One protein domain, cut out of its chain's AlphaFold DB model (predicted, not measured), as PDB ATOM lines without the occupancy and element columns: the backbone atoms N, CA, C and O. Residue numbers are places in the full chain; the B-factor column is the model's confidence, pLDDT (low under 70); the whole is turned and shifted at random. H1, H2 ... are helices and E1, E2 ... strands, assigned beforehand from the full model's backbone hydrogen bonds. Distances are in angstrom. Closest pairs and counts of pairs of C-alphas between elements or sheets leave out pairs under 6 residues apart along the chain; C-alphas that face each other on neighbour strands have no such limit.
ATOM      1  N   ASP A 359     -12.910   2.725 -40.690       84.06
ATOM      2  CA  ASP A 359     -12.391   2.364 -39.371       84.06
ATOM      3  C   ASP A 359     -10.862   2.439 -39.415       84.06
ATOM      4  O   ASP A 359     -10.204   1.650 -40.102       84.06
ATOM      5  N   ASP A 360     -10.304   3.426 -38.716       86.69
ATOM      6  CA  ASP A 360      -8.863   3.685 -38.688       86.69
ATOM      7  C   ASP A 360      -8.096   2.646 -37.857       86.69
ATOM      8  O   ASP A 360      -6.873   2.569 -37.955       86.69
ATOM      9  N   SER A 361      -8.795   1.802 -37.083       89.31
ATOM     10  CA  SER A 361      -8.169   0.691 -36.355       89.31
ATOM     11  C   SER A 361      -7.727  -0.460 -37.267       89.31
ATOM     12  O   SER A 361      -6.957  -1.317 -36.837       89.31
ATOM     13  N   PHE A 362      -8.173  -0.474 -38.527       90.88
ATOM     14  CA  PHE A 362      -7.734  -1.435 -39.534       90.88
ATOM     15  C   PHE A 362      -6.614  -0.826 -40.375       90.88
ATOM     16  O   PHE A 362      -6.796   0.215 -41.008       90.88
ATOM     17  N   LEU A 363      -5.464  -1.492 -40.437       91.94
ATOM     18  CA  LEU A 363      -4.351  -1.109 -41.310       91.94
ATOM     19  C   LEU A 363      -4.583  -1.609 -42.739       91.94
ATOM     20  O   LEU A 363      -5.425  -2.466 -42.979       91.94
ATOM     21  N   ASN A 364      -3.860  -1.087 -43.728       89.75
ATOM     22  CA  ASN A 364      -3.924  -1.669 -45.069       89.75
ATOM     23  C   ASN A 364      -3.195  -3.022 -45.096       89.75
ATOM     24  O   ASN A 364      -1.991  -3.066 -44.853       89.75
ATOM     25  N   GLY A 365      -3.907  -4.107 -45.407       89.31
ATOM     26  CA  GLY A 365      -3.341  -5.454 -45.456       89.31
ATOM     27  C   GLY A 365      -3.497  -6.163 -46.789       89.31
ATOM     28  O   GLY A 365      -3.431  -7.385 -46.792       89.31
ATOM     29  N   SER A 366      -3.693  -5.466 -47.915       88.06
ATOM     30  CA  SER A 366      -3.947  -6.144 -49.200       88.06
ATOM     31  C   SER A 366      -2.859  -7.147 -49.592       88.06
ATOM     32  O   SER A 366      -3.171  -8.253 -50.031       88.06
ATOM     33  N   LYS A 477       8.995 -16.945 -38.197       94.12
ATOM     34  CA  LYS A 477       8.541 -16.749 -39.576       94.12
ATOM     35  C   LYS A 477       8.372 -18.075 -40.314       94.12
ATOM     36  O   LYS A 477       7.385 -18.255 -41.027       94.12
ATOM     37  N   GLN A 478       9.327 -18.993 -40.170       93.00
ATOM     38  CA  GLN A 478       9.272 -20.283 -40.848       93.00
ATOM     39  C   GLN A 478       8.141 -21.163 -40.307       93.00
ATOM     40  O   GLN A 478       7.464 -21.810 -41.100       93.00
ATOM     41  N   ASN A 479       7.886 -21.136 -38.997       93.19
ATOM     42  CA  ASN A 479       6.756 -21.835 -38.393       93.19
ATOM     43  C   ASN A 479       5.420 -21.356 -38.992       93.19
ATOM     44  O   ASN A 479       4.658 -22.171 -39.511       93.19
ATOM     45  N   ILE A 480       5.196 -20.035 -39.056       93.94
ATOM     46  CA  ILE A 480       4.001 -19.451 -39.690       93.94
ATOM     47  C   ILE A 480       3.877 -19.900 -41.150       93.94
ATOM     48  O   ILE A 480       2.811 -20.337 -41.582       93.94
ATOM     49  N   LYS A 481       4.970 -19.829 -41.920       92.62
ATOM     50  CA  LYS A 481       4.979 -20.268 -43.324       92.62
ATOM     51  C   LYS A 481       4.619 -21.738 -43.478       92.62
ATOM     52  O   LYS A 481       3.878 -22.069 -44.395       92.62
ATOM     53  N   ASN A 482       5.118 -22.612 -42.605       92.38
ATOM     54  CA  ASN A 482       4.782 -24.033 -42.634       92.38
ATOM     55  C   ASN A 482       3.268 -24.227 -42.445       92.38
ATOM     56  O   ASN A 482       2.644 -24.924 -43.245       92.38
ATOM     57  N   GLY A 483       2.658 -23.545 -41.469       93.25
ATOM     58  CA  GLY A 483       1.207 -23.564 -41.255       93.25
ATOM     59  C   GLY A 483       0.410 -23.049 -42.460       93.25
ATOM     60  O   GLY A 483      -0.511 -23.720 -42.930       93.25
ATOM     61  N   LEU A 484       0.803 -21.898 -43.014       92.75
ATOM     62  CA  LEU A 484       0.157 -21.299 -44.190       92.75
ATOM     63  C   LEU A 484       0.307 -22.153 -45.456       92.75
ATOM     64  O   LEU A 484      -0.636 -22.259 -46.238       92.75
ATOM     65  N   ASN A 485       1.455 -22.801 -45.649       92.25
ATOM     66  CA  ASN A 485       1.671 -23.720 -46.764       92.25
ATOM     67  C   ASN A 485       0.726 -24.924 -46.668       92.25
ATOM     68  O   ASN A 485       0.067 -25.248 -47.651       92.25
ATOM     69  N   GLN A 486       0.584 -25.529 -45.482       94.38
ATOM     70  CA  GLN A 486      -0.366 -26.628 -45.280       94.38
ATOM     71  C   GLN A 486      -1.814 -26.186 -45.510       94.38
ATOM     72  O   GLN A 486      -2.573 -26.881 -46.185       94.38
ATOM     73  N   PHE A 487      -2.198 -25.004 -45.019       93.38
ATOM     74  CA  PHE A 487      -3.505 -24.414 -45.316       93.38
ATOM     75  C   PHE A 487      -3.723 -24.255 -46.834       93.38
ATOM     76  O   PHE A 487      -4.742 -24.696 -47.372       93.38
ATOM     77  N   SER A 488      -2.737 -23.693 -47.540       91.25
ATOM     78  CA  SER A 488      -2.782 -23.486 -48.989       91.25
ATOM     79  C   SER A 488      -2.884 -24.803 -49.767       91.25
ATOM     80  O   SER A 488      -3.679 -24.903 -50.701       91.25
ATOM     81  N   GLU A 489      -2.161 -25.848 -49.360       92.06
ATOM     82  CA  GLU A 489      -2.231 -27.179 -49.975       92.06
ATOM     83  C   GLU A 489      -3.593 -27.858 -49.778       92.06
ATOM     84  O   GLU A 489      -4.081 -28.562 -50.668       92.06
ATOM     85  N   ILE A 490      -4.223 -27.657 -48.617       93.94
ATOM     86  CA  ILE A 490      -5.522 -28.253 -48.292       93.94
ATOM     87  C   ILE A 490      -6.643 -27.591 -49.086       93.94
ATOM     88  O   ILE A 490      -7.467 -28.295 -49.676       93.94
ATOM     89  N   PHE A 491      -6.687 -26.259 -49.094       91.56
ATOM     90  CA  PHE A 491      -7.811 -25.513 -49.658       91.56
ATOM     91  C   PHE A 491      -7.574 -25.043 -51.095       91.56
ATOM     92  O   PHE A 491      -8.545 -24.777 -51.799       91.56
ATOM     93  N   LYS A 492      -6.326 -25.043 -51.585       89.81
ATOM     94  CA  LYS A 492      -5.963 -24.684 -52.966       89.81
ATOM     95  C   LYS A 492      -6.628 -23.377 -53.420       89.81
ATOM     96  O   LYS A 492      -7.260 -23.327 -54.477       89.81
ATOM     97  N   LEU A 493      -6.529 -22.346 -52.580       87.19
ATOM     98  CA  LEU A 493      -7.133 -21.045 -52.849       87.19
ATOM     99  C   LEU A 493      -6.327 -20.279 -53.904       87.19
ATOM    100  O   LEU A 493      -5.096 -20.296 -53.898       87.19
ATOM    101  N   GLU A 494      -7.020 -19.565 -54.781       83.06
ATOM    102  CA  GLU A 494      -6.429 -18.674 -55.771       83.06
ATOM    103  C   GLU A 494      -7.027 -17.267 -55.695       83.06
ATOM    104  O   GLU A 494      -8.164 -17.049 -55.266       83.06
ATOM    105  N   ASP A 495      -6.209 -16.292 -56.097       78.31
ATOM    106  CA  ASP A 495      -6.635 -14.904 -56.195       78.31
ATOM    107  C   ASP A 495      -7.618 -14.738 -57.362       78.31
ATOM    108  O   ASP A 495      -7.407 -15.259 -58.458       78.31
ATOM    109  N   SER A 496      -8.675 -13.970 -57.135       64.88
ATOM    110  CA  SER A 496      -9.799 -13.842 -58.057       64.88
ATOM    111  C   SER A 496      -9.662 -12.753 -59.122       64.88
ATOM    112  O   SER A 496     -10.556 -12.571 -59.949       64.88
ATOM    113  N   TYR A 497      -8.535 -12.040 -59.144       54.47
ATOM    114  CA  TYR A 497      -8.289 -10.902 -60.039       54.47
ATOM    115  C   TYR A 497      -8.120 -11.243 -61.536       54.47
ATOM    116  O   TYR A 497      -7.775 -10.367 -62.327       54.47
ATOM    117  N   THR A 498      -8.383 -12.475 -61.975       45.34
ATOM    118  CA  THR A 498      -8.191 -12.893 -63.375       45.34
ATOM    119  C   THR A 498      -9.337 -12.537 -64.331       45.34
ATOM    120  O   THR A 498      -9.183 -12.772 -65.528       45.34
ATOM    121  N   SER A 499     -10.444 -11.912 -63.889       38.12
ATOM    122  CA  SER A 499     -11.496 -11.447 -64.816       38.12
ATOM    123  C   SER A 499     -12.039 -10.032 -64.501       38.12
ATOM    124  O   SER A 499     -12.611  -9.824 -63.431       38.12
ATOM    125  N   PRO A 500     -11.922  -9.039 -65.415       36.56
ATOM    126  CA  PRO A 500     -12.286  -7.631 -65.171       36.56
ATOM    127  C   PRO A 500     -13.789  -7.316 -65.021       36.56
ATOM    128  O   PRO A 500     -14.159  -6.150 -64.866       36.56
ATOM    129  N   SER A 501     -14.693  -8.295 -65.109       41.88
ATOM    130  CA  SER A 501     -16.139  -8.038 -65.121       41.88
ATOM    131  C   SER A 501     -16.774  -8.120 -63.724       41.88
ATOM    132  O   SER A 501     -17.327  -9.143 -63.337       41.88
ATOM    133  N   GLN A 502     -16.727  -7.007 -62.989       45.00
ATOM    134  CA  GLN A 502     -17.700  -6.548 -61.970       45.00
ATOM    135  C   GLN A 502     -18.123  -7.456 -60.787       45.00
ATOM    136  O   GLN A 502     -18.979  -7.031 -60.013       45.00
ATOM    137  N   ASN A 503     -17.527  -8.629 -60.563       51.44
ATOM    138  CA  ASN A 503     -17.773  -9.454 -59.372       51.44
ATOM    139  C   ASN A 503     -16.444  -9.720 -58.646       51.44
ATOM    140  O   ASN A 503     -15.603 -10.447 -59.158       51.44
ATOM    141  N   THR A 504     -16.241  -9.129 -57.465       56.84
ATOM    142  CA  THR A 504     -15.057  -9.388 -56.620       56.84
ATOM    143  C   THR A 504     -15.374 -10.509 -55.638       56.84
ATOM    144  O   THR A 504     -16.115 -10.301 -54.684       56.84
ATOM    145  N   SER A 505     -14.834 -11.700 -55.877       67.69
ATOM    146  CA  SER A 505     -14.814 -12.787 -54.890       67.69
ATOM    147  C   SER A 505     -13.762 -12.564 -53.813       67.69
ATOM    148  O   SER A 505     -12.748 -11.914 -54.060       67.69
ATOM    149  N   LEU A 506     -13.970 -13.163 -52.637       75.81
ATOM    150  CA  LEU A 506     -12.940 -13.187 -51.593       75.81
ATOM    151  C   LEU A 506     -11.730 -14.022 -52.024       75.81
ATOM    152  O   LEU A 506     -10.590 -13.635 -51.772       75.81
ATOM    153  N   PHE A 507     -12.000 -15.150 -52.681       81.25
ATOM    154  CA  PHE A 507     -11.026 -16.078 -53.244       81.25
ATOM    155  C   PHE A 507     -11.721 -17.048 -54.210       81.25
ATOM    156  O   PHE A 507     -12.948 -17.172 -54.214       81.25
ATOM    157  N   THR A 508     -10.939 -17.749 -55.025       81.38
ATOM    158  CA  THR A 508     -11.401 -18.883 -55.834       81.38
ATOM    159  C   THR A 508     -10.796 -20.178 -55.299       81.38
ATOM    160  O   THR A 508      -9.745 -20.163 -54.666       81.38
ATOM    161  N   VAL A 509     -11.470 -21.305 -55.505       83.94
ATOM    162  CA  VAL A 509     -10.997 -22.644 -55.136       83.94
ATOM    163  C   VAL A 509     -10.812 -23.446 -56.416       83.94
ATOM    164  O   VAL A 509     -11.709 -23.489 -57.265       83.94
ATOM    165  N   LYS A 510      -9.665 -24.119 -56.549       84.94
ATOM    166  CA  LYS A 510      -9.401 -24.968 -57.717       84.94
ATOM    167  C   LYS A 510     -10.469 -26.041 -57.900       84.94
ATOM    168  O   LYS A 510     -10.869 -26.698 -56.936       84.94
ATOM    169  N   SER A 511     -10.911 -26.261 -59.138       82.12
ATOM    170  CA  SER A 511     -11.893 -27.303 -59.481       82.12
ATOM    171  C   SER A 511     -11.463 -28.721 -59.094       82.12
ATOM    172  O   SER A 511     -12.327 -29.560 -58.846       82.12
ATOM    173  N   ASP A 512     -10.158 -28.976 -58.981       86.88
ATOM    174  CA  ASP A 512      -9.571 -30.251 -58.552       86.88
ATOM    175  C   ASP A 512      -9.490 -30.417 -57.016       86.88
ATOM    176  O   ASP A 512      -8.898 -31.380 -56.518       86.88
ATOM    177  N   ASN A 513     -10.033 -29.477 -56.233       90.25
ATOM    178  CA  ASN A 513     -10.131 -29.607 -54.782       90.25
ATOM    179  C   ASN A 513     -11.385 -30.395 -54.377       90.25
ATOM    180  O   ASN A 513     -12.382 -29.823 -53.931       90.25
ATOM    181  N   GLU A 514     -11.330 -31.718 -54.511       91.50
ATOM    182  CA  GLU A 514     -12.441 -32.603 -54.133       91.50
ATOM    183  C   GLU A 514     -12.866 -32.423 -52.669       91.50
ATOM    184  O   GLU A 514     -14.056 -32.443 -52.372       91.50
ATOM    185  N   PHE A 515     -11.921 -32.182 -51.752       93.12
ATOM    186  CA  PHE A 515     -12.235 -31.981 -50.334       93.12
ATOM    187  C   PHE A 515     -13.172 -30.785 -50.122       93.12
ATOM    188  O   PHE A 515     -14.166 -30.908 -49.407       93.12
ATOM    189  N   PHE A 516     -12.892 -29.652 -50.770       90.94
ATOM    190  CA  PHE A 516     -13.778 -28.493 -50.736       90.94
ATOM    191  C   PHE A 516     -15.106 -28.782 -51.435       90.94
ATOM    192  O   PHE A 516     -16.166 -28.616 -50.836       90.94
ATOM    193  N   TRP A 517     -15.069 -29.248 -52.686       88.50
ATOM    194  CA  TRP A 517     -16.279 -29.370 -53.503       88.50
ATOM    195  C   TRP A 517     -17.253 -30.440 -53.007       88.50
ATOM    196  O   TRP A 517     -18.459 -30.238 -53.125       88.50
ATOM    197  N   ASN A 518     -16.768 -31.511 -52.376       91.12
ATOM    198  CA  ASN A 518     -17.621 -32.524 -51.748       91.12
ATOM    199  C   ASN A 518     -18.336 -31.998 -50.493       91.12
ATOM    200  O   ASN A 518     -19.376 -32.529 -50.112       91.12
ATOM    201  N   ASN A 519     -17.793 -30.960 -49.852       91.50
ATOM    202  CA  ASN A 519     -18.348 -30.375 -48.632       91.50
ATOM    203  C   ASN A 519     -19.123 -29.079 -48.872       91.50
ATOM    204  O   ASN A 519     -19.951 -28.717 -48.041       91.50
ATOM    205  N   ALA A 520     -18.891 -28.392 -49.993       87.06
ATOM    206  CA  ALA A 520     -19.480 -27.089 -50.283       87.06
ATOM    207  C   ALA A 520     -21.021 -27.101 -50.252       87.06
ATOM    208  O   ALA A 520     -21.624 -26.148 -49.773       87.06
ATOM    209  N   ASN A 521     -21.668 -28.195 -50.667       87.44
ATOM    210  CA  ASN A 521     -23.135 -28.325 -50.627       87.44
ATOM    211  C   ASN A 521     -23.716 -28.293 -49.207       87.44
ATOM    212  O   ASN A 521     -24.885 -27.954 -49.043       87.44
ATOM    213  N   ASN A 522     -22.901 -28.633 -48.205       88.50
ATOM    214  CA  ASN A 522     -23.282 -28.689 -46.793       88.50
ATOM    215  C   ASN A 522     -22.949 -27.383 -46.050       88.50
ATOM    216  O   ASN A 522     -22.940 -27.362 -44.822       88.50
ATOM    217  N   ILE A 523     -22.585 -26.322 -46.776       88.62
ATOM    218  CA  ILE A 523     -22.244 -25.017 -46.214       88.62
ATOM    219  C   ILE A 523     -23.400 -24.061 -46.501       88.62
ATOM    220  O   ILE A 523     -23.542 -23.548 -47.613       88.62
ATOM    221  N   HIS A 524     -24.228 -23.809 -45.489       86.38
ATOM    222  CA  HIS A 524     -25.448 -23.010 -45.610       86.38
ATOM    223  C   HIS A 524     -25.316 -21.619 -45.002       86.38
ATOM    224  O   HIS A 524     -26.193 -20.781 -45.207       86.38
ATOM    225  N   ASN A 525     -24.254 -21.350 -44.244       84.50
ATOM    226  CA  ASN A 525     -24.027 -20.069 -43.585       84.50
ATOM    227  C   ASN A 525     -22.533 -19.852 -43.234       84.50
ATOM    228  O   ASN A 525     -21.692 -20.722 -43.467       84.50
ATOM    229  N   THR A 526     -22.170 -18.687 -42.686       81.75
ATOM    230  CA  THR A 526     -20.768 -18.370 -42.331       81.75
ATOM    231  C   THR A 526     -20.209 -19.175 -41.160       81.75
ATOM    232  O   THR A 526     -18.991 -19.331 -41.082       81.75
ATOM    233  N   ASN A 527     -21.047 -19.711 -40.273       84.31
ATOM    234  CA  ASN A 527     -20.590 -20.594 -39.197       84.31
ATOM    235  C   ASN A 527     -20.202 -21.958 -39.773       84.31
ATOM    236  O   ASN A 527     -19.134 -22.469 -39.449       84.31
ATOM    237  N   ASP A 528     -20.984 -22.498 -40.715       86.56
ATOM    238  CA  ASP A 528     -20.623 -23.719 -41.448       86.56
ATOM    239  C   ASP A 528     -19.309 -23.529 -42.212       86.56
ATOM    240  O   ASP A 528     -18.451 -24.413 -42.224       86.56
ATOM    241  N   LEU A 529     -19.133 -22.349 -42.814       87.19
ATOM    242  CA  LEU A 529     -17.910 -21.970 -43.514       87.19
ATOM    243  C   LEU A 529     -16.713 -21.897 -42.550       87.19
ATOM    244  O   LEU A 529     -15.645 -22.420 -42.862       87.19
ATOM    245  N   SER A 530     -16.902 -21.312 -41.365       88.56
ATOM    246  CA  SER A 530     -15.887 -21.251 -40.301       88.56
ATOM    247  C   SER A 530     -15.519 -22.647 -39.802       88.56
ATOM    248  O   SER A 530     -14.343 -22.997 -39.750       88.56
ATOM    249  N   ASN A 531     -16.514 -23.496 -39.537       87.88
ATOM    250  CA  ASN A 531     -16.317 -24.888 -39.136       87.88
ATOM    251  C   ASN A 531     -15.576 -25.696 -40.203       87.88
ATOM    252  O   ASN A 531     -14.738 -26.539 -39.874       87.88
ATOM    253  N   PHE A 532     -15.867 -25.430 -41.478       91.62
ATOM    254  CA  PHE A 532     -15.186 -26.061 -42.596       91.62
ATOM    255  C   PHE A 532     -13.715 -25.632 -42.685       91.62
ATOM    256  O   PHE A 532     -12.832 -26.492 -42.678       91.62
ATOM    257  N   PHE A 533     -13.433 -24.325 -42.722       91.88
ATOM    258  CA  PHE A 533     -12.065 -23.819 -42.873       91.88
ATOM    259  C   PHE A 533     -11.202 -24.015 -41.625       91.88
ATOM    260  O   PHE A 533     -10.020 -24.307 -41.774       91.88
ATOM    261  N   SER A 534     -11.781 -23.955 -40.424       91.56
ATOM    262  CA  SER A 534     -11.112 -24.328 -39.164       91.56
ATOM    263  C   SER A 534     -10.893 -25.838 -39.027       91.56
ATOM    264  O   SER A 534     -10.225 -26.301 -38.108       91.56
ATOM    265  N   LEU A 535     -11.459 -26.631 -39.941       91.56
ATOM    266  CA  LEU A 535     -11.430 -28.088 -39.930       91.56
ATOM    267  C   LEU A 535     -12.031 -28.708 -38.660       91.56
ATOM    268  O   LEU A 535     -11.582 -29.779 -38.251       91.56
ATOM    269  N   ASN A 536     -13.035 -28.076 -38.043       85.56
ATOM    270  CA  ASN A 536     -13.517 -28.387 -36.690       85.56
ATOM    271  C   ASN A 536     -14.421 -29.625 -36.583       85.56
ATOM    272  O   ASN A 536     -14.613 -30.142 -35.482       85.56
ATOM    273  N   LYS A 537     -14.897 -30.174 -37.705       82.00
ATOM    274  CA  LYS A 537     -15.754 -31.369 -37.703       82.00
ATOM    275  C   LYS A 537     -15.016 -32.616 -37.207       82.00
ATOM    276  O   LYS A 537     -13.842 -32.824 -37.521       82.00
ATOM    277  N   ASN A 538     -15.723 -33.471 -36.466       80.06
ATOM    278  CA  ASN A 538     -15.214 -34.752 -35.966       80.06
ATOM    279  C   ASN A 538     -15.371 -35.876 -37.008       80.06
ATOM    280  O   ASN A 538     -15.936 -36.933 -36.743       80.06
ATOM    281  N   GLU A 539     -14.895 -35.618 -38.222       85.50
ATOM    282  CA  GLU A 539     -14.955 -36.536 -39.358       85.50
ATOM    283  C   GLU A 539     -13.533 -36.929 -39.775       85.50
ATOM    284  O   GLU A 539     -12.610 -36.114 -39.707       85.50
ATOM    285  N   THR A 540     -13.333 -38.170 -40.231       88.31
ATOM    286  CA  THR A 540     -11.999 -38.727 -40.526       88.31
ATOM    287  C   THR A 540     -11.164 -37.839 -41.453       88.31
ATOM    288  O   THR A 540      -9.985 -37.604 -41.176       88.31
ATOM    289  N   ASP A 541     -11.763 -37.308 -42.522       89.12
ATOM    290  CA  ASP A 541     -11.060 -36.444 -43.475       89.12
ATOM    291  C   ASP A 541     -10.691 -35.089 -42.865       89.12
ATOM    292  O   ASP A 541      -9.557 -34.634 -43.030       89.12
ATOM    293  N   PHE A 542     -11.587 -34.484 -42.081       89.19
ATOM    294  CA  PHE A 542     -11.319 -33.243 -41.351       89.19
ATOM    295  C   PHE A 542     -10.201 -33.423 -40.325       89.19
ATOM    296  O   PHE A 542      -9.261 -32.631 -40.298       89.19
ATOM    297  N   ILE A 543     -10.233 -34.507 -39.542       86.44
ATOM    298  CA  ILE A 543      -9.184 -34.848 -38.573       86.44
ATOM    299  C   ILE A 543      -7.842 -35.042 -39.284       86.44
ATOM    300  O   ILE A 543      -6.822 -34.527 -38.828       86.44
ATOM    301  N   LYS A 544      -7.821 -35.755 -40.418       92.38
ATOM    302  CA  LYS A 544      -6.602 -35.979 -41.206       92.38
ATOM    303  C   LYS A 544      -6.027 -34.669 -41.742       92.38
ATOM    304  O   LYS A 544      -4.819 -34.469 -41.672       92.38
ATOM    305  N   LYS A 545      -6.867 -33.773 -42.263       94.06
ATOM    306  CA  LYS A 545      -6.449 -32.453 -42.760       94.06
ATOM    307  C   LYS A 545      -5.977 -31.547 -41.621       94.06
ATOM    308  O   LYS A 545      -4.943 -30.902 -41.757       94.06
ATOM    309  N   ARG A 546      -6.656 -31.577 -40.470       91.38
ATOM    310  CA  ARG A 546      -6.249 -30.837 -39.268       91.38
ATOM    311  C   ARG A 546      -4.878 -31.304 -38.789       91.38
ATOM    312  O   ARG A 546      -4.003 -30.479 -38.566       91.38
ATOM    313  N   LYS A 547      -4.646 -32.622 -38.744       89.94
ATOM    314  CA  LYS A 547      -3.331 -33.202 -38.432       89.94
ATOM    315  C   LYS A 547      -2.229 -32.745 -39.382       89.94
ATOM    316  O   LYS A 547      -1.111 -32.590 -38.929       89.94
ATOM    317  N   LYS A 548      -2.510 -32.460 -40.657       92.88
ATOM    318  CA  LYS A 548      -1.495 -31.881 -41.556       92.88
ATOM    319  C   LYS A 548      -1.077 -30.481 -41.112       92.88
ATOM    320  O   LYS A 548       0.110 -30.226 -40.970       92.88
ATOM    321  N   ILE A 549      -2.030 -29.595 -40.819       91.31
ATOM    322  CA  ILE A 549      -1.712 -28.241 -40.325       91.31
ATOM    323  C   ILE A 549      -0.963 -28.310 -38.990       91.31
ATOM    324  O   ILE A 549       0.040 -27.624 -38.805       91.31
ATOM    325  N   ILE A 550      -1.422 -29.167 -38.076       88.50
ATOM    326  CA  ILE A 550      -0.782 -29.342 -36.775       88.50
ATOM    327  C   ILE A 550       0.602 -29.981 -36.961       88.50
ATOM    328  O   ILE A 550       1.610 -29.337 -36.693       88.50
ATOM    329  N   ASP A 551       0.699 -31.209 -37.448       87.81
ATOM    330  CA  ASP A 551       1.943 -31.983 -37.444       87.81
ATOM    331  C   ASP A 551       2.935 -31.495 -38.513       87.81
ATOM    332  O   ASP A 551       4.073 -31.166 -38.185       87.81
ATOM    333  N   GLU A 552       2.505 -31.392 -39.776       88.62
ATOM    334  CA  GLU A 552       3.361 -30.990 -40.909       88.62
ATOM    335  C   GLU A 552       3.573 -29.465 -40.955       88.62
ATOM    336  O   GLU A 552       4.639 -28.993 -41.345       88.62
ATOM    337  N   GLY A 553       2.577 -28.680 -40.527       89.75
ATOM    338  CA  GLY A 553       2.659 -27.217 -40.449       89.75
ATOM    339  C   GLY A 553       3.302 -26.703 -39.159       89.75
ATOM    340  O   GLY A 553       3.515 -25.500 -39.015       89.75
ATOM    341  N   ASN A 554       3.615 -27.602 -38.223       89.25
ATOM    342  CA  ASN A 554       4.188 -27.301 -36.915       89.25
ATOM    343  C   ASN A 554       3.357 -26.304 -36.072       89.25
ATOM    344  O   ASN A 554       3.914 -25.513 -35.321       89.25
ATOM    345  N   GLN A 555       2.020 -26.389 -36.129       89.50
ATOM    346  CA  GLN A 555       1.083 -25.482 -35.432       89.50
ATOM    347  C   GLN A 555       0.418 -26.102 -34.200       89.50
ATOM    348  O   GLN A 555      -0.106 -27.205 -34.298       89.50
ATOM    349  N   SER A 556       0.438 -25.475 -33.032       83.94
ATOM    350  CA  SER A 556      -0.279 -25.966 -31.847       83.94
ATOM    351  C   SER A 556      -1.749 -25.553 -31.839       83.94
ATOM    352  O   SER A 556      -2.579 -26.274 -31.285       83.94
ATOM    353  N   ASN A 557      -2.068 -24.445 -32.508       79.75
ATOM    354  CA  ASN A 557      -3.428 -23.984 -32.725       79.75
ATOM    355  C   ASN A 557      -3.668 -23.613 -34.198       79.75
ATOM    356  O   ASN A 557      -2.760 -23.158 -34.892       79.75
ATOM    357  N   PHE A 558      -4.902 -23.803 -34.663       90.00
ATOM    358  CA  PHE A 558      -5.372 -23.341 -35.963       90.00
ATOM    359  C   PHE A 558      -6.858 -22.995 -35.878       90.00
ATOM    360  O   PHE A 558      -7.675 -23.854 -35.550       90.00
ATOM    361  N   GLU A 559      -7.201 -21.751 -36.202       91.38
ATOM    362  CA  GLU A 559      -8.587 -21.286 -36.284       91.38
ATOM    363  C   GLU A 559      -8.757 -20.417 -37.539       91.38
ATOM    364  O   GLU A 559      -7.878 -19.629 -37.900       91.38
ATOM    365  N   PHE A 560      -9.898 -20.566 -38.208       92.19
ATOM    366  CA  PHE A 560     -10.307 -19.767 -39.358       92.19
ATOM    367  C   PHE A 560     -11.802 -19.458 -39.250       92.19
ATOM    368  O   PHE A 560     -12.647 -20.322 -39.497       92.19
ATOM    369  N   ASN A 561     -12.134 -18.210 -38.929       90.69
ATOM    370  CA  ASN A 561     -13.497 -17.813 -38.588       90.69
ATOM    371  C   ASN A 561     -13.994 -16.651 -39.448       90.69
ATOM    372  O   ASN A 561     -13.269 -15.695 -39.713       90.69
ATOM    373  N   PHE A 562     -15.264 -16.709 -39.835       86.38
ATOM    374  CA  PHE A 562     -15.995 -15.639 -40.503       86.38
ATOM    375  C   PHE A 562     -16.981 -15.019 -39.516       86.38
ATOM    376  O   PHE A 562     -17.930 -15.668 -39.086       86.38
ATOM    377  N   SER A 563     -16.777 -13.747 -39.190       84.75
ATOM    378  CA  SER A 563     -17.604 -12.980 -38.259       84.75
ATOM    379  C   SER A 563     -18.394 -11.908 -39.020       84.75
ATOM    380  O   SER A 563     -17.837 -10.861 -39.368       84.75
ATOM    381  N   PRO A 564     -19.677 -12.145 -39.347       76.62
ATOM    382  CA  PRO A 564     -20.502 -11.145 -40.013       76.62
ATOM    383  C   PRO A 564     -20.799  -9.961 -39.084       76.62
ATOM    384  O   PRO A 564     -21.102 -10.126 -37.901       76.62
ATOM    385  N   SER A 565     -20.764  -8.744 -39.627       73.38
ATOM    386  CA  SER A 565     -21.165  -7.553 -38.869       73.38
ATOM    387  C   SER A 565     -22.665  -7.553 -38.548       73.38
ATOM    388  O   SER A 565     -23.504  -7.854 -39.399       73.38
ATOM    389  N   GLY A 566     -23.008  -7.172 -37.314       65.62
ATOM    390  CA  GLY A 566     -24.396  -6.969 -36.885       65.62
ATOM    391  C   GLY A 566     -25.148  -8.224 -36.427       65.62
ATOM    392  O   GLY A 566     -26.372  -8.184 -36.375       65.62
ATOM    393  N   GLY A 567     -24.455  -9.329 -36.117       62.12
ATOM    394  CA  GLY A 567     -25.033 -10.524 -35.474       62.12
ATOM    395  C   GLY A 567     -25.923 -11.405 -36.363       62.12
ATOM    396  O   GLY A 567     -26.245 -12.527 -35.987       62.12
ATOM    397  N   ASN A 568     -26.289 -10.943 -37.559       64.69
ATOM    398  CA  ASN A 568     -27.033 -11.743 -38.527       64.69
ATOM    399  C   ASN A 568     -26.097 -12.723 -39.242       64.69
ATOM    400  O   ASN A 568     -25.169 -12.298 -39.932       64.69
ATOM    401  N   VAL A 569     -26.380 -14.023 -39.135       70.00
ATOM    402  CA  VAL A 569     -25.649 -15.068 -39.863       70.00
ATOM    403  C   VAL A 569     -26.177 -15.127 -41.304       70.00
ATOM    404  O   VAL A 569     -27.333 -15.499 -41.521       70.00
ATOM    405  N   PRO A 570     -25.385 -14.738 -42.316       71.88
ATOM    406  CA  PRO A 570     -25.855 -14.694 -43.688       71.88
ATOM    407  C   PRO A 570     -25.948 -16.107 -44.261       71.88
ATOM    408  O   PRO A 570     -25.016 -16.908 -44.148       71.88
ATOM    409  N   SER A 571     -27.061 -16.392 -44.932       77.88
ATOM    410  CA  SER A 571     -27.253 -17.655 -45.638       77.88
ATOM    411  C   SER A 571     -26.384 -17.717 -46.899       77.88
ATOM    412  O   SER A 571     -26.320 -16.766 -47.687       77.88
ATOM    413  N   LEU A 572     -25.742 -18.857 -47.118       79.00
ATOM    414  CA  LEU A 572     -24.946 -19.200 -48.288       79.00
ATOM    415  C   LEU A 572     -25.729 -20.175 -49.170       79.00
ATOM    416  O   LEU A 572     -26.379 -21.101 -48.693       79.00
ATOM    417  N   GLY A 573     -25.679 -19.937 -50.475       77.81
ATOM    418  CA  GLY A 573     -26.235 -20.805 -51.497       77.81
ATOM    419  C   GLY A 573     -25.106 -21.412 -52.311       77.81
ATOM    420  O   GLY A 573     -24.156 -20.714 -52.665       77.81
ATOM    421  N   TYR A 574     -25.230 -22.691 -52.632       81.94
ATOM    422  CA  TYR A 574     -24.315 -23.391 -53.522       81.94
ATOM    423  C   TYR A 574     -24.891 -23.466 -54.940       81.94
ATOM    424  O   TYR A 574     -26.083 -23.726 -55.120       81.94
ATOM    425  N   ASN A 575     -24.053 -23.242 -55.950       77.06
ATOM    426  CA  ASN A 575     -24.373 -23.490 -57.353       77.06
ATOM    427  C   ASN A 575     -23.137 -24.012 -58.110       77.06
ATOM    428  O   ASN A 575     -22.046 -24.106 -57.550       77.06
ATOM    429  N   ASP A 576     -23.292 -24.282 -59.409       69.44
ATOM    430  CA  ASP A 576     -22.217 -24.805 -60.270       69.44
ATOM    431  C   ASP A 576     -20.966 -23.914 -60.328       69.44
ATOM    432  O   ASP A 576     -19.874 -24.380 -60.662       69.44
ATOM    433  N   THR A 577     -21.118 -22.624 -60.012       68.69
ATOM    434  CA  THR A 577     -20.031 -21.643 -60.013       68.69
ATOM    435  C   THR A 577     -19.362 -21.476 -58.653       68.69
ATOM    436  O   THR A 577     -18.254 -20.946 -58.617       68.69
ATOM    437  N   GLY A 578     -19.978 -21.924 -57.552       73.94
ATOM    438  CA  GLY A 578     -19.418 -21.752 -56.217       73.94
ATOM    439  C   GLY A 578     -20.420 -21.531 -55.083       73.94
ATOM    440  O   GLY A 578     -21.632 -21.670 -55.242       73.94
ATOM    441  N   LEU A 579     -19.883 -21.133 -53.925       79.56
ATOM    442  CA  LEU A 579     -20.678 -20.605 -52.812       79.56
ATOM    443  C   LEU A 579     -20.925 -19.115 -53.015       79.56
ATOM    444  O   LEU A 579     -20.001 -18.363 -53.317       79.56
ATOM    445  N   GLN A 580     -22.164 -18.686 -52.807       77.81
ATOM    446  CA  GLN A 580     -22.582 -17.292 -52.893       77.81
ATOM    447  C   GLN A 580     -23.399 -16.907 -51.667       77.81
ATOM    448  O   GLN A 580     -24.252 -17.666 -51.212       77.81
ATOM    449  N   MET A 581     -23.208 -15.695 -51.156       72.81
ATOM    450  CA  MET A 581     -24.131 -15.151 -50.163       72.81
ATOM    451  C   MET A 581     -25.509 -14.917 -50.782       72.81
ATOM    452  O   MET A 581     -25.670 -14.133 -51.719       72.81
ATOM    453  N   THR A 582     -26.515 -15.600 -50.241       67.88
ATOM    454  CA  THR A 582     -27.917 -15.340 -50.567       67.88
ATOM    455  C   THR A 582     -28.351 -14.035 -49.900       67.88
ATOM    456  O   THR A 582     -27.858 -13.671 -48.834       67.88
ATOM    457  N   ARG A 583     -29.203 -13.264 -50.587       61.19
ATOM    458  CA  ARG A 583     -29.500 -11.853 -50.280       61.19
ATOM    459  C   ARG A 583     -29.770 -11.603 -48.781       61.19
ATOM    460  O   ARG A 583     -30.820 -12.029 -48.301       61.19
ATOM    461  N   PRO A 584     -28.934 -10.821 -48.073       53.12
ATOM    462  CA  PRO A 584     -29.337 -10.287 -46.782       53.12
ATOM    463  C   PRO A 584     -30.398  -9.195 -47.011       53.12
ATOM    464  O   PRO A 584     -30.203  -8.283 -47.818       53.12
ATOM    465  N   TRP A 585     -31.545  -9.298 -46.333       50.81
ATOM    466  CA  TRP A 585     -32.653  -8.329 -46.431       50.81
ATOM    467  C   TRP A 585     -32.277  -6.943 -45.872       50.81
ATOM    468  O   TRP A 585     -32.877  -5.936 -46.238       50.81
ATOM    469  N   SER A 586     -31.231  -6.885 -45.047       54.62
ATOM    470  CA  SER A 586     -30.583  -5.682 -44.530       54.62
ATOM    471  C   SER A 586     -29.102  -5.734 -44.910       54.62
ATOM    472  O   SER A 586     -28.424  -6.686 -44.533       54.62
ATOM    473  N   GLY A 587     -28.599  -4.762 -45.678       60.19
ATOM    474  CA  GLY A 587     -27.205  -4.750 -46.145       60.19
ATOM    475  C   GLY A 587     -26.204  -5.022 -45.017       60.19
ATOM    476  O   GLY A 587     -26.311  -4.425 -43.949       60.19
ATOM    477  N   MET A 588     -25.253  -5.927 -45.258       68.56
ATOM    478  CA  MET A 588     -24.223  -6.307 -44.291       68.56
ATOM    479  C   MET A 588     -22.996  -5.406 -44.490       68.56
ATOM    480  O   MET A 588     -22.405  -5.455 -45.571       68.56
ATOM    481  N   PRO A 589     -22.614  -4.571 -43.502       68.44
ATOM    482  CA  PRO A 589     -21.501  -3.625 -43.624       68.44
ATOM    483  C   PRO A 589     -20.153  -4.238 -44.004       68.44
ATOM    484  O   PRO A 589     -19.377  -3.580 -44.684       68.44
ATOM    485  N   TYR A 590     -19.869  -5.455 -43.547       80.12
ATOM    486  CA  TYR A 590     -18.646  -6.216 -43.825       80.12
ATOM    487  C   TYR A 590     -18.724  -7.616 -43.192       80.12
ATOM    488  O   TYR A 590     -19.566  -7.883 -42.327       80.12
ATOM    489  N   ILE A 591     -17.807  -8.493 -43.595       83.44
ATOM    490  CA  ILE A 591     -17.448  -9.733 -42.894       83.44
ATOM    491  C   ILE A 591     -15.996  -9.620 -42.440       83.44
ATOM    492  O   ILE A 591     -15.128  -9.256 -43.236       83.44
ATOM    493  N   ASP A 592     -15.746  -9.948 -41.184       88.50
ATOM    494  CA  ASP A 592     -14.410 -10.053 -40.614       88.50
ATOM    495  C   ASP A 592     -13.926 -11.510 -40.756       88.50
ATOM    496  O   ASP A 592     -14.658 -12.447 -40.439       88.50
ATOM    497  N   ILE A 593     -12.726 -11.711 -41.301       91.94
ATOM    498  CA  ILE A 593     -12.098 -13.025 -41.489       91.94
ATOM    499  C   ILE A 593     -10.932 -13.127 -40.516       91.94
ATOM    500  O   ILE A 593      -9.893 -12.499 -40.730       91.94
ATOM    501  N   ASN A 594     -11.088 -13.927 -39.467       94.44
ATOM    502  CA  ASN A 594     -10.020 -14.185 -38.519       94.44
ATOM    503  C   ASN A 594      -9.245 -15.449 -38.897       94.44
ATOM    504  O   ASN A 594      -9.845 -16.495 -39.128       94.44
ATOM    505  N   ILE A 595      -7.919 -15.342 -38.944       94.00
ATOM    506  CA  ILE A 595      -6.998 -16.455 -39.178       94.00
ATOM    507  C   ILE A 595      -6.009 -16.482 -38.026       94.00
ATOM    508  O   ILE A 595      -5.334 -15.483 -37.760       94.00
ATOM    509  N   LYS A 596      -5.903 -17.638 -37.374       94.56
ATOM    510  CA  LYS A 596      -5.036 -17.848 -36.225       94.56
ATOM    511  C   LYS A 596      -4.184 -19.096 -36.409       94.56
ATOM    512  O   LYS A 596      -4.686 -20.164 -36.748       94.56
ATOM    513  N   LEU A 597      -2.897 -18.923 -36.163       93.62
ATOM    514  CA  LEU A 597      -1.831 -19.916 -36.148       93.62
ATOM    515  C   LEU A 597      -0.917 -19.598 -34.951       93.62
ATOM    516  O   LEU A 597      -1.062 -18.555 -34.302       93.62
ATOM    517  N   ASP A 598       0.062 -20.449 -34.667       91.25
ATOM    518  CA  ASP A 598       1.134 -20.078 -33.748       91.25
ATOM    519  C   ASP A 598       1.845 -18.823 -34.300       91.25
ATOM    520  O   ASP A 598       2.218 -18.759 -35.471       91.25
ATOM    521  N   PHE A 599       1.996 -17.791 -33.462       93.19
ATOM    522  CA  PHE A 599       2.601 -16.495 -33.820       93.19
ATOM    523  C   PHE A 599       1.898 -15.697 -34.941       93.19
ATOM    524  O   PHE A 599       2.451 -14.714 -35.437       93.19
ATOM    525  N   LEU A 600       0.664 -16.044 -35.322       94.19
ATOM    526  CA  LEU A 600      -0.145 -15.249 -36.248       94.19
ATOM    527  C   LEU A 600      -1.609 -15.199 -35.802       94.19
ATOM    528  O   LEU A 600      -2.230 -16.231 -35.597       94.19
ATOM    529  N   ASN A 601      -2.168 -13.999 -35.652       95.62
ATOM    530  CA  ASN A 601      -3.578 -13.805 -35.324       95.62
ATOM    531  C   ASN A 601      -4.077 -12.526 -35.989       95.62
ATOM    532  O   ASN A 601      -3.809 -11.411 -35.542       95.62
ATOM    533  N   LEU A 602      -4.753 -12.699 -37.116       94.81
ATOM    534  CA  LEU A 602      -5.095 -11.613 -38.018       94.81
ATOM    535  C   LEU A 602      -6.587 -11.570 -38.232       94.81
ATOM    536  O   LEU A 602      -7.209 -12.603 -38.448       94.81
ATOM    537  N   ASN A 603      -7.146 -10.368 -38.217       95.56
ATOM    538  CA  ASN A 603      -8.524 -10.134 -38.597       95.56
ATOM    539  C   ASN A 603      -8.572  -9.264 -39.856       95.56
ATOM    540  O   ASN A 603      -8.167  -8.099 -39.833       95.56
ATOM    541  N   PHE A 604      -9.069  -9.832 -40.953       93.25
ATOM    542  CA  PHE A 604      -9.248  -9.133 -42.216       93.25
ATOM    543  C   PHE A 604     -10.683  -8.657 -42.385       93.25
ATOM    544  O   PHE A 604     -11.585  -9.470 -42.578       93.25
ATOM    545  N   ARG A 605     -10.898  -7.341 -42.401       90.81
ATOM    546  CA  ARG A 605     -12.215  -6.778 -42.714       90.81
ATOM    547  C   ARG A 605     -12.425  -6.678 -44.213       90.81
ATOM    548  O   ARG A 605     -11.621  -6.064 -44.926       90.81
ATOM    549  N   THR A 606     -13.524  -7.268 -44.670       86.25
ATOM    550  CA  THR A 606     -13.978  -7.231 -46.065       86.25
ATOM    551  C   THR A 606     -14.819  -5.986 -46.356       86.25
ATOM    552  O   THR A 606     -15.132  -5.210 -45.461       86.25
ATOM    553  N   ASP A 607     -15.151  -5.739 -47.620       80.12
ATOM    554  CA  ASP A 607     -16.005  -4.609 -48.010       80.12
ATOM    555  C   ASP A 607     -17.488  -4.863 -47.714       80.12
ATOM    556  O   ASP A 607     -17.921  -6.001 -47.542       80.12
ATOM    557  N   GLN A 608     -18.285  -3.795 -47.749       72.38
ATOM    558  CA  GLN A 608     -19.735  -3.880 -47.618       72.38
ATOM    559  C   GLN A 608     -20.418  -4.670 -48.735       72.38
ATOM    560  O   GLN A 608     -20.068  -4.582 -49.918       72.38
ATOM    561  N   ILE A 609     -21.456  -5.408 -48.330       64.44
ATOM    562  CA  ILE A 609     -22.245  -6.322 -49.155       64.44
ATOM    563  C   ILE A 609     -23.695  -5.794 -49.210       64.44
ATOM    564  O   ILE A 609     -24.422  -5.835 -48.215       64.44
ATOM    565  N   TYR A 610     -24.134  -5.281 -50.369       54.09
ATOM    566  CA  TYR A 610     -25.485  -4.720 -50.592       54.09
ATOM    567  C   TYR A 610     -26.310  -5.495 -51.633       54.09
ATOM    568  O   TYR A 610     -25.759  -6.141 -52.524       54.09
ATOM    569  N   SER A 611     -27.646  -5.336 -51.593       47.44
ATOM    570  CA  SER A 611     -28.556  -5.755 -52.674       47.44
ATOM    571  C   SER A 611     -29.364  -4.577 -53.275       47.44
ATOM    572  O   SER A 611     -29.849  -3.723 -52.545       47.44
ATOM    573  N   GLN A 612     -29.424  -4.555 -54.620       38.66
ATOM    574  CA  GLN A 612     -30.153  -3.714 -55.607       38.66
ATOM    575  C   GLN A 612     -30.425  -2.209 -55.340       38.66
ATOM    576  O   GLN A 612     -31.288  -1.845 -54.554       38.66
ATOM    577  N   GLY A 613     -29.808  -1.341 -56.169       46.50
ATOM    578  CA  GLY A 613     -30.235   0.056 -56.397       46.50
ATOM    579  C   GLY A 613     -29.117   1.101 -56.570       46.50
ATOM    580  O   GLY A 613     -29.386   2.205 -57.033       46.50
ATOM    581  N   GLY A 614     -27.861   0.769 -56.252       37.31
ATOM    582  CA  GLY A 614     -26.732   1.709 -56.285       37.31
ATOM    583  C   GLY A 614     -25.355   1.030 -56.346       37.31
ATOM    584  O   GLY A 614     -25.246  -0.180 -56.190       37.31
ATOM    585  N   LYS A 615     -24.325   1.838 -56.629       39.25
ATOM    586  CA  LYS A 615     -23.051   1.589 -57.349       39.25
ATOM    587  C   LYS A 615     -22.045   0.504 -56.889       39.25
ATOM    588  O   LYS A 615     -20.945   0.507 -57.438       39.25
ATOM    589  N   TYR A 616     -22.366  -0.448 -56.010       37.22
ATOM    590  CA  TYR A 616     -21.409  -1.514 -55.648       37.22
ATOM    591  C   TYR A 616     -22.036  -2.917 -55.642       37.22
ATOM    592  O   TYR A 616     -22.996  -3.180 -54.922       37.22
ATOM    593  N   ARG A 617     -21.466  -3.817 -56.461       40.75
ATOM    594  CA  ARG A 617     -21.644  -5.275 -56.393       40.75
ATOM    595  C   ARG A 617     -20.350  -5.886 -55.852       40.75
ATOM    596  O   ARG A 617     -19.386  -6.041 -56.594       40.75
ATOM    597  N   THR A 618     -20.353  -6.258 -54.582       41.38
ATOM    598  CA  THR A 618     -19.396  -7.208 -54.006       41.38
ATOM    599  C   THR A 618     -20.245  -8.384 -53.557       41.38
ATOM    600  O   THR A 618     -20.887  -8.335 -52.514       41.38
ATOM    601  N   PHE A 619     -20.369  -9.398 -54.403       44.91
ATOM    602  CA  PHE A 619     -20.856 -10.689 -53.943       44.91
ATOM    603  C   PHE A 619     -19.618 -11.449 -53.496       44.91
ATOM    604  O   PHE A 619     -18.738 -11.712 -54.316       44.91
ATOM    605  N   THR A 620     -19.545 -11.794 -52.215       48.88
ATOM    606  CA  THR A 620     -18.601 -12.800 -51.737       48.88
ATOM    607  C   THR A 620     -18.961 -14.120 -52.405       48.88
ATOM    608  O   THR A 620     -19.848 -14.845 -51.958       48.88
ATOM    609  N   TYR A 621     -18.323 -14.375 -53.539       55.81
ATOM    610  CA  TYR A 621     -18.307 -15.679 -54.169       55.81
ATOM    611  C   TYR A 621     -17.052 -16.417 -53.712       55.81
ATOM    612  O   TYR A 621     -15.981 -15.815 -53.598       55.81
ATOM    613  N   ILE A 622     -17.184 -17.720 -53.501       56.84
ATOM    614  CA  ILE A 622     -16.066 -18.657 -53.531       56.84
ATOM    615  C   ILE A 622     -16.194 -19.405 -54.852       56.84
ATOM    616  O   ILE A 622     -17.021 -20.309 -54.947       56.84
ATOM    617  N   TRP A 623     -15.456 -18.983 -55.883       55.22
ATOM    618  CA  TRP A 623     -15.642 -19.514 -57.242       55.22
ATOM    619  C   TRP A 623     -14.920 -20.833 -57.481       55.22
ATOM    620  O   TRP A 623     -13.828 -21.048 -56.963       55.22
ATOM    621  N   LYS A 624     -15.488 -21.651 -58.367       52.22
ATOM    622  CA  LYS A 624     -14.816 -22.776 -59.018       52.22
ATOM    623  C   LYS A 624     -14.000 -22.287 -60.215       52.22
ATOM    624  O   LYS A 624     -14.576 -21.696 -61.127       52.22
ATOM    625  N   SER A 625     -12.686 -22.528 -60.202       55.28
ATOM    626  CA  SER A 625     -11.776 -22.235 -61.327       55.28
ATOM    627  C   SER A 625     -11.485 -23.458 -62.184       55.28
ATOM    628  O   SER A 625     -11.083 -24.492 -61.585       55.28
TER     629      SER A 625
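What this domain is: This is residues 359 to 366 and 477 to 625 of the 625 residues of an uncharacterized protein of Spiroplasma corruscae (UniProt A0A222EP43). Two separate small sheets, one of four short strands, E1 E7 E4 E3, and one of three longer strands, E2 E5 E6, make up the body with H3, which packs beside the edge strand E2 of the longer sheet and grazes the other; H1 packs with its first half on the end of the longer sheet where E5 turns into E6, and H4 lies side by side with H1, running the opposite way, on neither sheet. H2 grazes the four-stranded sheet and meets the last residues of H1, and long loops, residues 492 to 506 and 606 to 620, lead into the two strands E1 and E7. The 157 printed residues hold four named helices and seven named strands in the order H1 E1 H2 H3 H4 E2 E3 E4 E5 E6 E7; the sheet E1 E7 E4 E3 is mixed and the sheet E2 E5 E6 is antiparallel. The class is mixed, helices and strands, with 77 residues, under half, in named elements. The whole is compact, with a radius of gyration of the C-alphas of 15.8 A, and spans 49 by 38 by 31 A.

Where its parts are: In the four-stranded sheet, E1 is residues 507 to 509, E7 is 621 to 624, E4 is 578 to 581 and E3 is 572 to 575. E1 begins with C-alpha 507 at (-11.026, -16.078, -53.244), and E7 ends with C-alpha 624 at (-14.816, -22.776, -59.018). In the other sheet, E2 is residues 559 to 564, 16.1 A long, E5 is 591 to 597, 19.8 A, and E6 is 600 to 605, 16.1 A. H1, residues 477 to 491, is 21.1 A long and begins with C-alpha 477 at (8.541, -16.749, -39.576). H2 is residues 514 to 520, H3 is 526 to 533, and H4 is 540 to 552, 17.2 A long.

How they stand to each other: E1 and E7 are parallel, with N 509 and O 623 2.8 A apart, within hydrogen-bond range. E7 and E4 are antiparallel, with N 622 and O 579 at 2.9 A. The hairpin E3 and E4 has N 573 and O 580 at 2.8 A. Residues 493 to 494 make a short antiparallel pairing with residues 508 to 509 of E1. H2 only grazes this sheet, with its residues 516 to 520; its C-alpha 520 is 6.9 A from that of Tyr 574. H3 only just is on this sheet, with 5 pairs of C-alphas within 10 A, and only grazes it. Each strand of this sheet is apart from each strand of the sheet E2 E5 E6. In that second sheet E2 and E5 are antiparallel, with N 561 and O 594 at 2.9 A, and the hairpin E5 and E6 has N 593 and O 604 at 2.8 A. H3 is on the sheet at a height over the sheet of 5.4 A, over none of its strands, but only just: 2 of its 8 C-alphas fall on E2. The closest C-alphas of H3 and E2, those of Ser 530 and Asn 561, are 4.5 A apart. H1 is on this sheet too, the two making two layers, a helix on one face of a sheet; the C-alphas of Ile 480 and Leu 597 are the closest of H1 and E5, at 6.8 A. H1 and H4 touch at a shallow tilt of 23 degrees, opposite ways, closest at the C-alphas of Gln 486 and Ile 549, 5.4 A. With residues 490 to 491 alone, H1 only just touches H2, with 3 pairs of C-alphas within 8 A, closest at Phe 491 and Phe 516, 6.8 A. H2 and H3 are near each other, with 7 pairs of C-alphas within 10 A. Each O i to N i+4 pair is within hydrogen-bond range in H1, H3 and H4, and 2 of 3 are in H2.

The domain as a whole: The two C-alphas farthest apart, those of Asp 551 and Gly 613, are 49.2 A apart. Residues 367 to 476 are cut out, and C-alphas 366 and 477 are 19.0 A apart across the cut. The links H1 to E1 and E6 to E7 are long, 15 residues each. The mean pLDDT of the printed part is 78.7; 40 residues are under 70, among them 496 to 505, 582 to 589 and 609 to 625, and E7 has a mean of 55.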